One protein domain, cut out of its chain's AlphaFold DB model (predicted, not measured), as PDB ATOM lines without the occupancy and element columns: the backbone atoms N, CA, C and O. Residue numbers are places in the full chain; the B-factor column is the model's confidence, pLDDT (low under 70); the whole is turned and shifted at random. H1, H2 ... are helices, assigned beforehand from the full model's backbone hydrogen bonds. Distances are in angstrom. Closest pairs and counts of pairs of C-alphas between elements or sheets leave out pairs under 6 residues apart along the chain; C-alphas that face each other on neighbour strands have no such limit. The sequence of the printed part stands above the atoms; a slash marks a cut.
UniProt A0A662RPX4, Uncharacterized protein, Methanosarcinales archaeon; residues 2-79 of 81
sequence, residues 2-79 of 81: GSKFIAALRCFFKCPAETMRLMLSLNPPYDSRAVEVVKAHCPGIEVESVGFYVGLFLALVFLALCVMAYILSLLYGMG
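This is residues 2 to 79 of the 81 residues of an uncharacterized protein of Methanosarcinales archaeon (UniProt A0A662RPX4). A small compact head of three short helices, H1, H2 and H3, packs round the first turns of a long helix, H4, and a straight arm sticks out from it, residues 58 to 79, of which 58 to 77 belong to H4. The printed part has 78 residues, with four named helices in the order H1, H2, H3, H4 and no named strand: all helix. It is loose, radius of gyration of the C-alphas 16.3 A, spanning 54 by 28 by 17 A.

Find C-alpha 2 at (52.690, 97.426, 48.257), where H1, residues 2 to 14, begins. H2 is residues 16 to 24 and H3 residues 32 to 41. H4, residues 47 to 77, runs 44.4 A to C-alpha 77 at (57.298, 58.020, 51.291).

Look at Ala 8 and Val 50, closest C-alphas at 6.3 A: H1 touches H4, by its residues 50 to 54 alone, about perpendicular at 78 degrees. H2 and H3, a helical hairpin, touch, closest at C-alphas 18 and 34, 5.6 A. O i to N i+4 pairs are within hydrogen-bond range throughout H1, H2 and H3, and 25 of 27 in H4.

C-alphas 32 and 79 are farthest apart, 54.3 A. The printed part has no cut and no long link. Residues 2 to 12, 15 to 51 and 78 to 79 have pLDDT under 70.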
ATOM      1  N   GLY A   2      52.500  98.311  47.086       54.47
ATOM      2  CA  GLY A   2      52.690  97.426  48.257       54.47
ATOM      3  C   GLY A   2      52.190  97.954  49.615       54.47
ATOM      4  O   GLY A   2      51.761  97.168  50.453       54.47
ATOM      5  N   SER A   3      52.152  99.275  49.830       63.31
ATOM      6  CA  SER A   3      51.613  99.866  51.069       63.31
ATOM      7  C   SER A   3      50.108  99.626  51.249       63.31
ATOM      8  O   SER A   3      49.663  99.378  52.368       63.31
ATOM      9  N   LYS A   4      49.334  99.628  50.151       65.12
ATOM     10  CA  LYS A   4      47.896  99.306  50.158       65.12
ATOM     11  C   LYS A   4      47.656  97.820  50.460       65.12
ATOM     12  O   LYS A   4      46.746  97.497  51.215       65.12
ATOM     13  N   PHE A   5      48.511  96.933  49.940       65.50
ATOM     14  CA  PHE A   5      48.450  95.491  50.209       65.50
ATOM     15  C   PHE A   5      48.706  95.163  51.683       65.50
ATOM     16  O   PHE A   5      47.931  94.447  52.307       65.50
ATOM     17  N   ILE A   6      49.757  95.749  52.266       67.25
ATOM     18  CA  ILE A   6      50.093  95.564  53.684       67.25
ATOM     19  C   ILE A   6      48.989  96.133  54.580       67.25
ATOM     20  O   ILE A   6      48.665  95.530  55.600       67.25
ATOM     21  N   ALA A   7      48.382  97.262  54.201       67.50
ATOM     22  CA  ALA A   7      47.240  97.818  54.921       67.50
ATOM     23  C   ALA A   7      46.017  96.886  54.871       67.50
ATOM     24  O   ALA A   7      45.400  96.655  55.909       67.50
ATOM     25  N   ALA A   8      45.712  96.292  53.711       65.81
ATOM     26  CA  ALA A   8      44.628  95.317  53.556       65.81
ATOM     27  C   ALA A   8      44.868  94.041  54.366       65.81
ATOM     28  O   ALA A   8      43.969  93.585  55.067       65.81
ATOM     29  N   LEU A   9      46.095  93.526  54.363       68.81
ATOM     30  CA  LEU A   9      46.506  92.400  55.200       68.81
ATOM     31  C   LEU A   9      46.372  92.708  56.690       68.81
ATOM     32  O   LEU A   9      45.810  91.921  57.445       68.81
ATOM     33  N   ARG A  10      46.839  93.882  57.121       69.06
ATOM     34  CA  ARG A  10      46.727  94.315  58.518       69.06
ATOM     35  C   ARG A  10      45.259  94.490  58.930       69.06
ATOM     36  O   ARG A  10      44.913  94.179  60.065       69.06
ATOM     37  N   CYS A  11      44.401  94.927  58.004       68.19
ATOM     38  CA  CYS A  11      42.953  94.989  58.191       68.19
ATOM     39  C   CYS A  11      42.330  93.589  58.323       68.19
ATOM     40  O   CYS A  11      41.568  93.344  59.255       68.19
ATOM     41  N   PHE A  12      42.733  92.648  57.460       67.75
ATOM     42  CA  PHE A  12      42.297  91.251  57.497       67.75
ATOM     43  C   PHE A  12      42.660  90.569  58.820       67.75
ATOM     44  O   PHE A  12      41.817  89.921  59.427       67.75
ATOM     45  N   PHE A  13      43.879  90.773  59.329       70.50
ATOM     46  CA  PHE A  13      44.282  90.243  60.637       70.50
ATOM     47  C   PHE A  13      43.503  90.855  61.808       70.50
ATOM     48  O   PHE A  13      43.320  90.196  62.828       70.50
ATOM     49  N   LYS A  14      43.046  92.105  61.680       72.31
ATOM     50  CA  LYS A  14      42.322  92.809  62.745       72.31
ATOM     51  C   LYS A  14      40.825  92.487  62.752       72.31
ATOM     52  O   LYS A  14      40.234  92.397  63.824       72.31
ATOM     53  N   CYS A  15      40.229  92.279  61.578       69.00
ATOM     54  CA  CYS A  15      38.811  91.958  61.407       69.00
ATOM     55  C   CYS A  15      38.609  90.803  60.405       69.00
ATOM     56  O   CYS A  15      37.993  91.001  59.352       69.00
ATOM     57  N   PRO A  16      39.091  89.580  60.700       67.38
ATOM     58  CA  PRO A  16      39.051  88.473  59.740       67.38
ATOM     59  C   PRO A  16      37.618  88.063  59.385       67.38
ATOM     60  O   PRO A  16      37.335  87.782  58.224       67.38
ATOM     61  N   ALA A  17      36.699  88.102  60.358       68.81
ATOM     62  CA  ALA A  17      35.296  87.741  60.164       68.81
ATOM     63  C   ALA A  17      34.572  88.686  59.193       68.81
ATOM     64  O   ALA A  17      33.938  88.223  58.251       68.81
ATOM     65  N   GLU A  18      34.715  90.001  59.374       66.25
ATOM     66  CA  GLU A  18      34.095  91.004  58.495       66.25
ATOM     67  C   GLU A  18      34.716  90.994  57.101       66.25
ATOM     68  O   GLU A  18      34.009  91.078  56.101       66.25
ATOM     69  N   THR A  19      36.036  90.801  57.019       67.50
ATOM     70  CA  THR A  19      36.720  90.718  55.725       67.50
ATOM     71  C   THR A  19      36.311  89.457  54.959       67.50
ATOM     72  O   THR A  19      36.061  89.537  53.761       67.50
ATOM     73  N   MET A  20      36.160  88.310  55.637       66.75
ATOM     74  CA  MET A  20      35.599  87.092  55.036       66.75
ATOM     75  C   MET A  20      34.145  87.274  54.612       66.75
ATOM     76  O   MET A  20      33.773  86.830  53.532       66.75
ATOM     77  N   ARG A  21      33.322  87.936  55.430       67.19
ATOM     78  CA  ARG A  21      31.911  88.208  55.124       67.19
ATOM     79  C   ARG A  21      31.772  89.042  53.851       67.19
ATOM     80  O   ARG A  21      30.950  88.744  52.991       67.19
ATOM     81  N   LEU A  22      32.651  90.024  53.704       66.56
ATOM     82  CA  LEU A  22      32.757  90.883  52.535       66.56
ATOM     83  C   LEU A  22      33.287  90.133  51.299       66.56
ATOM     84  O   LEU A  22      32.901  90.440  50.176       66.56
ATOM     85  N   MET A  23      34.126  89.118  51.510       65.31
ATOM     86  CA  MET A  23      34.621  88.213  50.472       65.31
ATOM     87  C   MET A  23      33.561  87.207  50.007       65.31
ATOM     88  O   MET A  23      33.502  86.900  48.827       65.31
ATOM     89  N   LEU A  24      32.732  86.694  50.922       64.50
ATOM     90  CA  LEU A  24      31.637  85.751  50.657       64.50
ATOM     91  C   LEU A  24      30.417  86.436  50.028       64.50
ATOM     92  O   LEU A  24      29.680  85.812  49.267       64.50
ATOM     93  N   SER A  25      30.222  87.726  50.304       62.69
ATOM     94  CA  SER A  25      29.186  88.566  49.702       62.69
ATOM     95  C   SER A  25      29.563  89.005  48.275       62.69
ATOM     96  O   SER A  25      29.576  90.192  47.971       62.69
ATOM     97  N   LEU A  26      29.871  88.052  47.387       54.50
ATOM     98  CA  LEU A  26      30.107  88.300  45.953       54.50
ATOM     99  C   LEU A  26      28.822  88.610  45.168       54.50
ATOM    100  O   LEU A  26      28.904  89.047  44.022       54.50
ATOM    101  N   ASN A  27      27.644  88.383  45.760       49.75
ATOM    102  CA  ASN A  27      26.363  88.691  45.134       49.75
ATOM    103  C   ASN A  27      25.781  89.983  45.720       49.75
ATOM    104  O   ASN A  27      25.641  90.075  46.943       49.75
ATOM    105  N   PRO A  28      25.419  90.976  44.887       51.84
ATOM    106  CA  PRO A  28      24.716  92.150  45.363       51.84
ATOM    107  C   PRO A  28      23.366  91.753  45.991       51.84
ATOM    108  O   PRO A  28      22.678  90.873  45.467       51.84
ATOM    109  N   PRO A  29      22.974  92.409  47.094       52.91
ATOM    110  CA  PRO A  29      23.605  93.597  47.661       52.91
ATOM    111  C   PRO A  29      24.796  93.229  48.561       52.91
ATOM    112  O   PRO A  29      24.656  92.424  49.478       52.91
ATOM    113  N   TYR A  30      25.960  93.844  48.304       57.72
ATOM    114  CA  TYR A  30      27.082  93.837  49.247       57.72
ATOM    115  C   TYR A  30      26.538  94.219  50.624       57.72
ATOM    116  O   TYR A  30      25.841  95.227  50.732       57.72
ATOM    117  N   ASP A  31      26.833  93.421  51.650       61.72
ATOM    118  CA  ASP A  31      26.412  93.686  53.027       61.72
ATOM    119  C   ASP A  31      27.019  95.039  53.457       61.72
ATOM    120  O   ASP A  31      28.187  95.128  53.843       61.72
ATOM    121  N   SER A  32      26.253  96.127  53.294       61.62
ATOM    122  CA  SER A  32      26.703  97.518  53.461       61.62
ATOM    123  C   SER A  32      27.359  97.732  54.821       61.62
ATOM    124  O   SER A  32      28.293  98.515  54.960       61.62
ATOM    125  N   ARG A  33      26.915  96.950  55.807       63.94
ATOM    126  CA  ARG A  33      27.434  96.923  57.167       63.94
ATOM    127  C   ARG A  33      28.878  96.427  57.231       63.94
ATOM    128  O   ARG A  33      29.696  97.045  57.904       63.94
ATOM    129  N   ALA A  34      29.219  95.369  56.496       62.12
ATOM    130  CA  ALA A  34      30.590  94.864  56.421       62.12
ATOM    131  C   ALA A  34      31.506  95.878  55.716       62.12
ATOM    132  O   ALA A  34      32.643  96.103  56.135       62.12
ATOM    133  N   VAL A  35      30.991  96.553  54.682       65.50
ATOM    134  CA  VAL A  35      31.710  97.613  53.961       65.50
ATOM    135  C   VAL A  35      31.995  98.810  54.872       65.50
ATOM    136  O   VAL A  35      33.119  99.311  54.898       65.50
ATOM    137  N   GLU A  36      31.007  99.251  55.649       65.25
ATOM    138  CA  GLU A  36      31.153 100.350  56.605       65.25
ATOM    139  C   GLU A  36      32.128 100.012  57.732       65.25
ATOM    140  O   GLU A  36      32.967 100.844  58.069       65.25
ATOM    141  N   VAL A  37      32.086  98.793  58.278       66.44
ATOM    142  CA  VAL A  37      32.997  98.368  59.352       66.44
ATOM    143  C   VAL A  37      34.443  98.299  58.853       66.44
ATOM    144  O   VAL A  37      35.346  98.812  59.519       66.44
ATOM    145  N   VAL A  38      34.672  97.750  57.654       65.50
ATOM    146  CA  VAL A  38      36.005  97.710  57.031       65.50
ATOM    147  C   VAL A  38      36.502  99.121  56.706       65.50
ATOM    148  O   VAL A  38      37.658  99.440  56.978       65.50
ATOM    149  N   LYS A  39      35.637 100.007  56.201       66.00
ATOM    150  CA  LYS A  39      35.995 101.401  55.893       66.00
ATOM    151  C   LYS A  39      36.241 102.241  57.152       66.00
ATOM    152  O   LYS A  39      37.108 103.112  57.128       66.00
ATOM    153  N   ALA A  40      35.531 101.963  58.247       66.06
ATOM    154  CA  ALA A  40      35.712 102.621  59.540       66.06
ATOM    155  C   ALA A  40      37.018 102.199  60.227       66.06
ATOM    156  O   ALA A  40      37.700 103.031  60.821       66.06
ATOM    157  N   HIS A  41      37.392 100.920  60.134       65.88
ATOM    158  CA  HIS A  41      38.653 100.431  60.698       65.88
ATOM    159  C   HIS A  41      39.868 100.720  59.808       65.88
ATOM    160  O   HIS A  41      40.981 100.848  60.323       65.88
ATOM    161  N   CYS A  42      39.669 100.829  58.492       64.88
ATOM    162  CA  CYS A  42      40.735 100.979  57.506       64.88
ATOM    163  C   CYS A  42      40.363 102.031  56.440       64.88
ATOM    164  O   CYS A  42      40.005 101.684  55.308       64.88
ATOM    165  N   PRO A  43      40.457 103.332  56.778       55.84
ATOM    166  CA  PRO A  43      40.136 104.410  55.851       55.84
ATOM    167  C   PRO A  43      41.162 104.452  54.707       55.84
ATOM    168  O   PRO A  43      42.355 104.636  54.934       55.84
ATOM    169  N   GLY A  44      40.698 104.274  53.467       58.69
ATOM    170  CA  GLY A  44      41.530 104.361  52.253       58.69
ATOM    171  C   GLY A  44      41.736 103.048  51.494       58.69
ATOM    172  O   GLY A  44      42.485 103.017  50.516       58.69
ATOM    173  N   ILE A  45      41.077 101.971  51.920       62.69
ATOM    174  CA  ILE A  45      41.114 100.681  51.235       62.69
ATOM    175  C   ILE A  45      39.928 100.562  50.266       62.69
ATOM    176  O   ILE A  45      38.768 100.688  50.655       62.69
ATOM    177  N   GLU A  46      40.231 100.316  48.990       63.88
ATOM    178  CA  GLU A  46      39.236 100.033  47.953       63.88
ATOM    179  C   GLU A  46      38.694  98.618  48.157       63.88
ATOM    180  O   GLU A  46      39.393  97.630  47.939       63.88
ATOM    181  N   VAL A  47      37.444  98.544  48.598       63.59
ATOM    182  CA  VAL A  47      36.720  97.337  49.026       63.59
ATOM    183  C   VAL A  47      36.713  96.243  47.947       63.59
ATOM    184  O   VAL A  47      36.876  95.065  48.249       63.59
ATOM    185  N   GLU A  48      36.635  96.651  46.682       62.94
ATOM    186  CA  GLU A  48      36.691  95.771  45.509       62.94
ATOM    187  C   GLU A  48      38.076  95.117  45.339       62.94
ATOM    188  O   GLU A  48      38.199  93.931  45.040       62.94
ATOM    189  N   SER A  49      39.143  95.861  45.647       64.75
ATOM    190  CA  SER A  49      40.518  95.352  45.615       64.75
ATOM    191  C   SER A  49      40.875  94.495  46.838       64.75
ATOM    192  O   SER A  49      41.789  93.675  46.761       64.75
ATOM    193  N   VAL A  50      40.153  94.636  47.961       68.31
ATOM    194  CA  VAL A  50      40.376  93.829  49.180       68.31
ATOM    195  C   VAL A  50      40.166  92.357  48.897       68.31
ATOM    196  O   VAL A  50      41.015  91.553  49.275       68.31
ATOM    197  N   GLY A  51      39.076  92.012  48.209       68.19
ATOM    198  CA  GLY A  51      38.787  90.628  47.840       68.19
ATOM    199  C   GLY A  51      39.927  90.017  47.026       68.19
ATOM    200  O   GLY A  51      40.387  88.921  47.337       68.19
ATOM    201  N   PHE A  52      40.460  90.765  46.056       72.62
ATOM    202  CA  PHE A  52      41.594  90.327  45.244       72.62
ATOM    203  C   PHE A  52      42.875  90.136  46.072       72.62
ATOM    204  O   PHE A  52      43.510  89.087  45.998       72.62
ATOM    205  N   TYR A  53      43.248  91.116  46.898       71.62
ATOM    206  CA  TYR A  53      44.468  91.053  47.704       71.62
ATOM    207  C   TYR A  53      44.418  89.967  48.786       71.62
ATOM    208  O   TYR A  53      45.382  89.223  48.965       71.62
ATOM    209  N   VAL A  54      43.295  89.844  49.494       73.06
ATOM    210  CA  VAL A  54      43.094  88.787  50.493       73.06
ATOM    211  C   VAL A  54      43.029  87.420  49.808       73.06
ATOM    212  O   VAL A  54      43.591  86.459  50.326       73.06
ATOM    213  N   GLY A  55      42.420  87.332  48.621       77.00
ATOM    214  CA  GLY A  55      42.337  86.094  47.842       77.00
ATOM    215  C   GLY A  55      43.710  85.622  47.385       77.00
ATOM    216  O   GLY A  55      44.061  84.461  47.574       77.00
ATOM    217  N   LEU A  56      44.528  86.546  46.879       80.69
ATOM    218  CA  LEU A  56      45.921  86.292  46.519       80.69
ATOM    219  C   LEU A  56      46.735  85.809  47.730       80.69
ATOM    220  O   LEU A  56      47.511  84.861  47.617       80.69
ATOM    221  N   PHE A  57      46.543  86.426  48.898       79.06
ATOM    222  CA  PHE A  57      47.202  85.998  50.130       79.06
ATOM    223  C   PHE A  57      46.782  84.582  50.544       79.06
ATOM    224  O   PHE A  57      47.644  83.750  50.829       79.06
ATOM    225  N   LEU A  58      45.481  84.278  50.521       81.38
ATOM    226  CA  LEU A  58      44.975  82.939  50.833       81.38
ATOM    227  C   LEU A  58      45.526  81.884  49.868       81.38
ATOM    228  O   LEU A  58      45.926  80.807  50.303       81.38
ATOM    229  N   ALA A  59      45.586  82.203  48.573       85.00
ATOM    230  CA  ALA A  59      46.138  81.318  47.553       85.00
ATOM    231  C   ALA A  59      47.624  81.017  47.798       85.00
ATOM    232  O   ALA A  59      48.040  79.866  47.683       85.00
ATOM    233  N   LEU A  60      48.418  82.019  48.196       86.69
ATOM    234  CA  LEU A  60      49.826  81.826  48.562       86.69
ATOM    235  C   LEU A  60      49.988  80.943  49.805       86.69
ATOM    236  O   LEU A  60      50.847  80.062  49.817       86.69
ATOM    237  N   VAL A  61      49.158  81.143  50.832       88.44
ATOM    238  CA  VAL A  61      49.160  80.293  52.035       88.44
ATOM    239  C   VAL A  61      48.790  78.855  51.676       88.44
ATOM    240  O   VAL A  61      49.475  77.924  52.094       88.44
ATOM    241  N   PHE A  62      47.750  78.661  50.863       89.94
ATOM    242  CA  PHE A  62      47.333  77.338  50.408       89.94
ATOM    243  C   PHE A  62      48.433  76.641  49.601       89.94
ATOM    244  O   PHE A  62      48.766  75.495  49.888       89.94
ATOM    245  N   LEU A  63      49.062  77.348  48.658       93.62
ATOM    246  CA  LEU A  63      50.200  76.837  47.895       93.62
ATOM    247  C   LEU A  63      51.342  76.400  48.825       93.62
ATOM    248  O   LEU A  63      51.871  75.303  48.668       93.62
ATOM    249  N   ALA A  64      51.700  77.229  49.809       92.00
ATOM    250  CA  ALA A  64      52.750  76.905  50.770       92.00
ATOM    251  C   ALA A  64      52.415  75.644  51.584       92.00
ATOM    252  O   ALA A  64      53.281  74.789  51.769       92.00
ATOM    253  N   LEU A  65      51.160  75.490  52.016       92.75
ATOM    254  CA  LEU A  65      50.687  74.282  52.695       92.75
ATOM    255  C   LEU A  65      50.730  73.055  51.779       92.75
ATOM    256  O   LEU A  65      51.163  71.997  52.222       92.75
ATOM    257  N   CYS A  66      50.350  73.181  50.505       92.38
ATOM    258  CA  CYS A  66      50.450  72.094  49.531       92.38
ATOM    259  C   CYS A  66      51.900  71.666  49.294       92.38
ATOM    260  O   CYS A  66      52.190  70.473  49.281       92.38
ATOM    261  N   VAL A  67      52.820  72.622  49.147       94.94
ATOM    262  CA  VAL A  67      54.255  72.340  49.010       94.94
ATOM    263  C   VAL A  67      54.776  71.637  50.262       94.94
ATOM    264  O   VAL A  67      55.476  70.636  50.152       94.94
ATOM    265  N   MET A  68      54.396  72.101  51.451       91.69
ATOM    266  CA  MET A  68      54.796  71.481  52.715       91.69
ATOM    267  C   MET A  68      54.234  70.064  52.863       91.69
ATOM    268  O   MET A  68      54.969  69.153  53.234       91.69
ATOM    269  N   ALA A  69      52.963  69.856  52.517       91.81
ATOM    270  CA  ALA A  69      52.328  68.543  52.508       91.81
ATOM    271  C   ALA A  69      52.999  67.595  51.504       91.81
ATOM    272  O   ALA A  69      53.207  66.428  51.814       91.81
ATOM    273  N   TYR A  70      53.390  68.095  50.333       91.06
ATOM    274  CA  TYR A  70      54.138  67.327  49.342       91.06
ATOM    275  C   TYR A  70      55.536  66.949  49.846       91.06
ATOM    276  O   TYR A  70      55.928  65.791  49.743       91.06
ATOM    277  N   ILE A  71      56.264  67.889  50.458       92.56
ATOM    278  CA  ILE A  71      57.574  67.630  51.072       92.56
ATOM    279  C   ILE A  71      57.448  66.589  52.189       92.56
ATOM    280  O   ILE A  71      58.224  65.639  52.219       92.56
ATOM    281  N   LEU A  72      56.452  66.726  53.069       89.38
ATOM    282  CA  LEU A  72      56.150  65.730  54.096       89.38
ATOM    283  C   LEU A  72      55.809  64.382  53.462       89.38
ATOM    284  O   LEU A  72      56.346  63.371  53.889       89.38
ATOM    285  N   SER A  73      54.984  64.352  52.417       88.12
ATOM    286  CA  SER A  73      54.639  63.120  51.706       88.12
ATOM    287  C   SER A  73      55.859  62.449  51.073       88.12
ATOM    288  O   SER A  73      55.917  61.224  51.051       88.12
ATOM    289  N   LEU A  74      56.829  63.218  50.572       88.50
ATOM    290  CA  LEU A  74      58.096  62.686  50.073       88.50
ATOM    291  C   LEU A  74      58.966  62.148  51.213       88.50
ATOM    292  O   LEU A  74      59.490  61.046  51.098       88.50
ATOM    293  N   LEU A  75      59.078  62.882  52.322       86.25
ATOM    294  CA  LEU A  75      59.802  62.451  53.526       86.25
ATOM    295  C   LEU A  75      59.215  61.164  54.120       86.25
ATOM    296  O   LEU A  75      59.961  60.236  54.426       86.25
ATOM    297  N   TYR A  76      57.888  61.081  54.231       81.50
ATOM    298  CA  TYR A  76      57.182  59.881  54.677       81.50
ATOM    299  C   TYR A  76      57.299  58.739  53.655       81.50
ATOM    300  O   TYR A  76      57.525  57.597  54.040       81.50
ATOM    301  N   GLY A  77      57.203  59.027  52.353       75.62
ATOM    302  CA  GLY A  77      57.298  58.020  51.291       75.62
ATOM    303  C   GLY A  77      58.708  57.461  51.059       75.62
ATOM    304  O   GLY A  77      58.843  56.333  50.595       75.62
ATOM    305  N   MET A  78      59.759  58.213  51.399       65.94
ATOM    306  CA  MET A  78      61.165  57.803  51.260       65.94
ATOM    307  C   MET A  78      61.712  57.004  52.460       65.94
ATOM    308  O   MET A  78      62.911  56.735  52.507       65.94
ATOM    309  N   GLY A  79      60.863  56.578  53.403       63.53
ATOM    310  CA  GLY A  79      61.268  55.718  54.527       63.53
ATOM    311  C   GLY A  79      61.726  56.481  55.771       63.53
ATOM    312  O   GLY A  79      62.664  56.064  56.445       63.53
TER     313      GLY A  79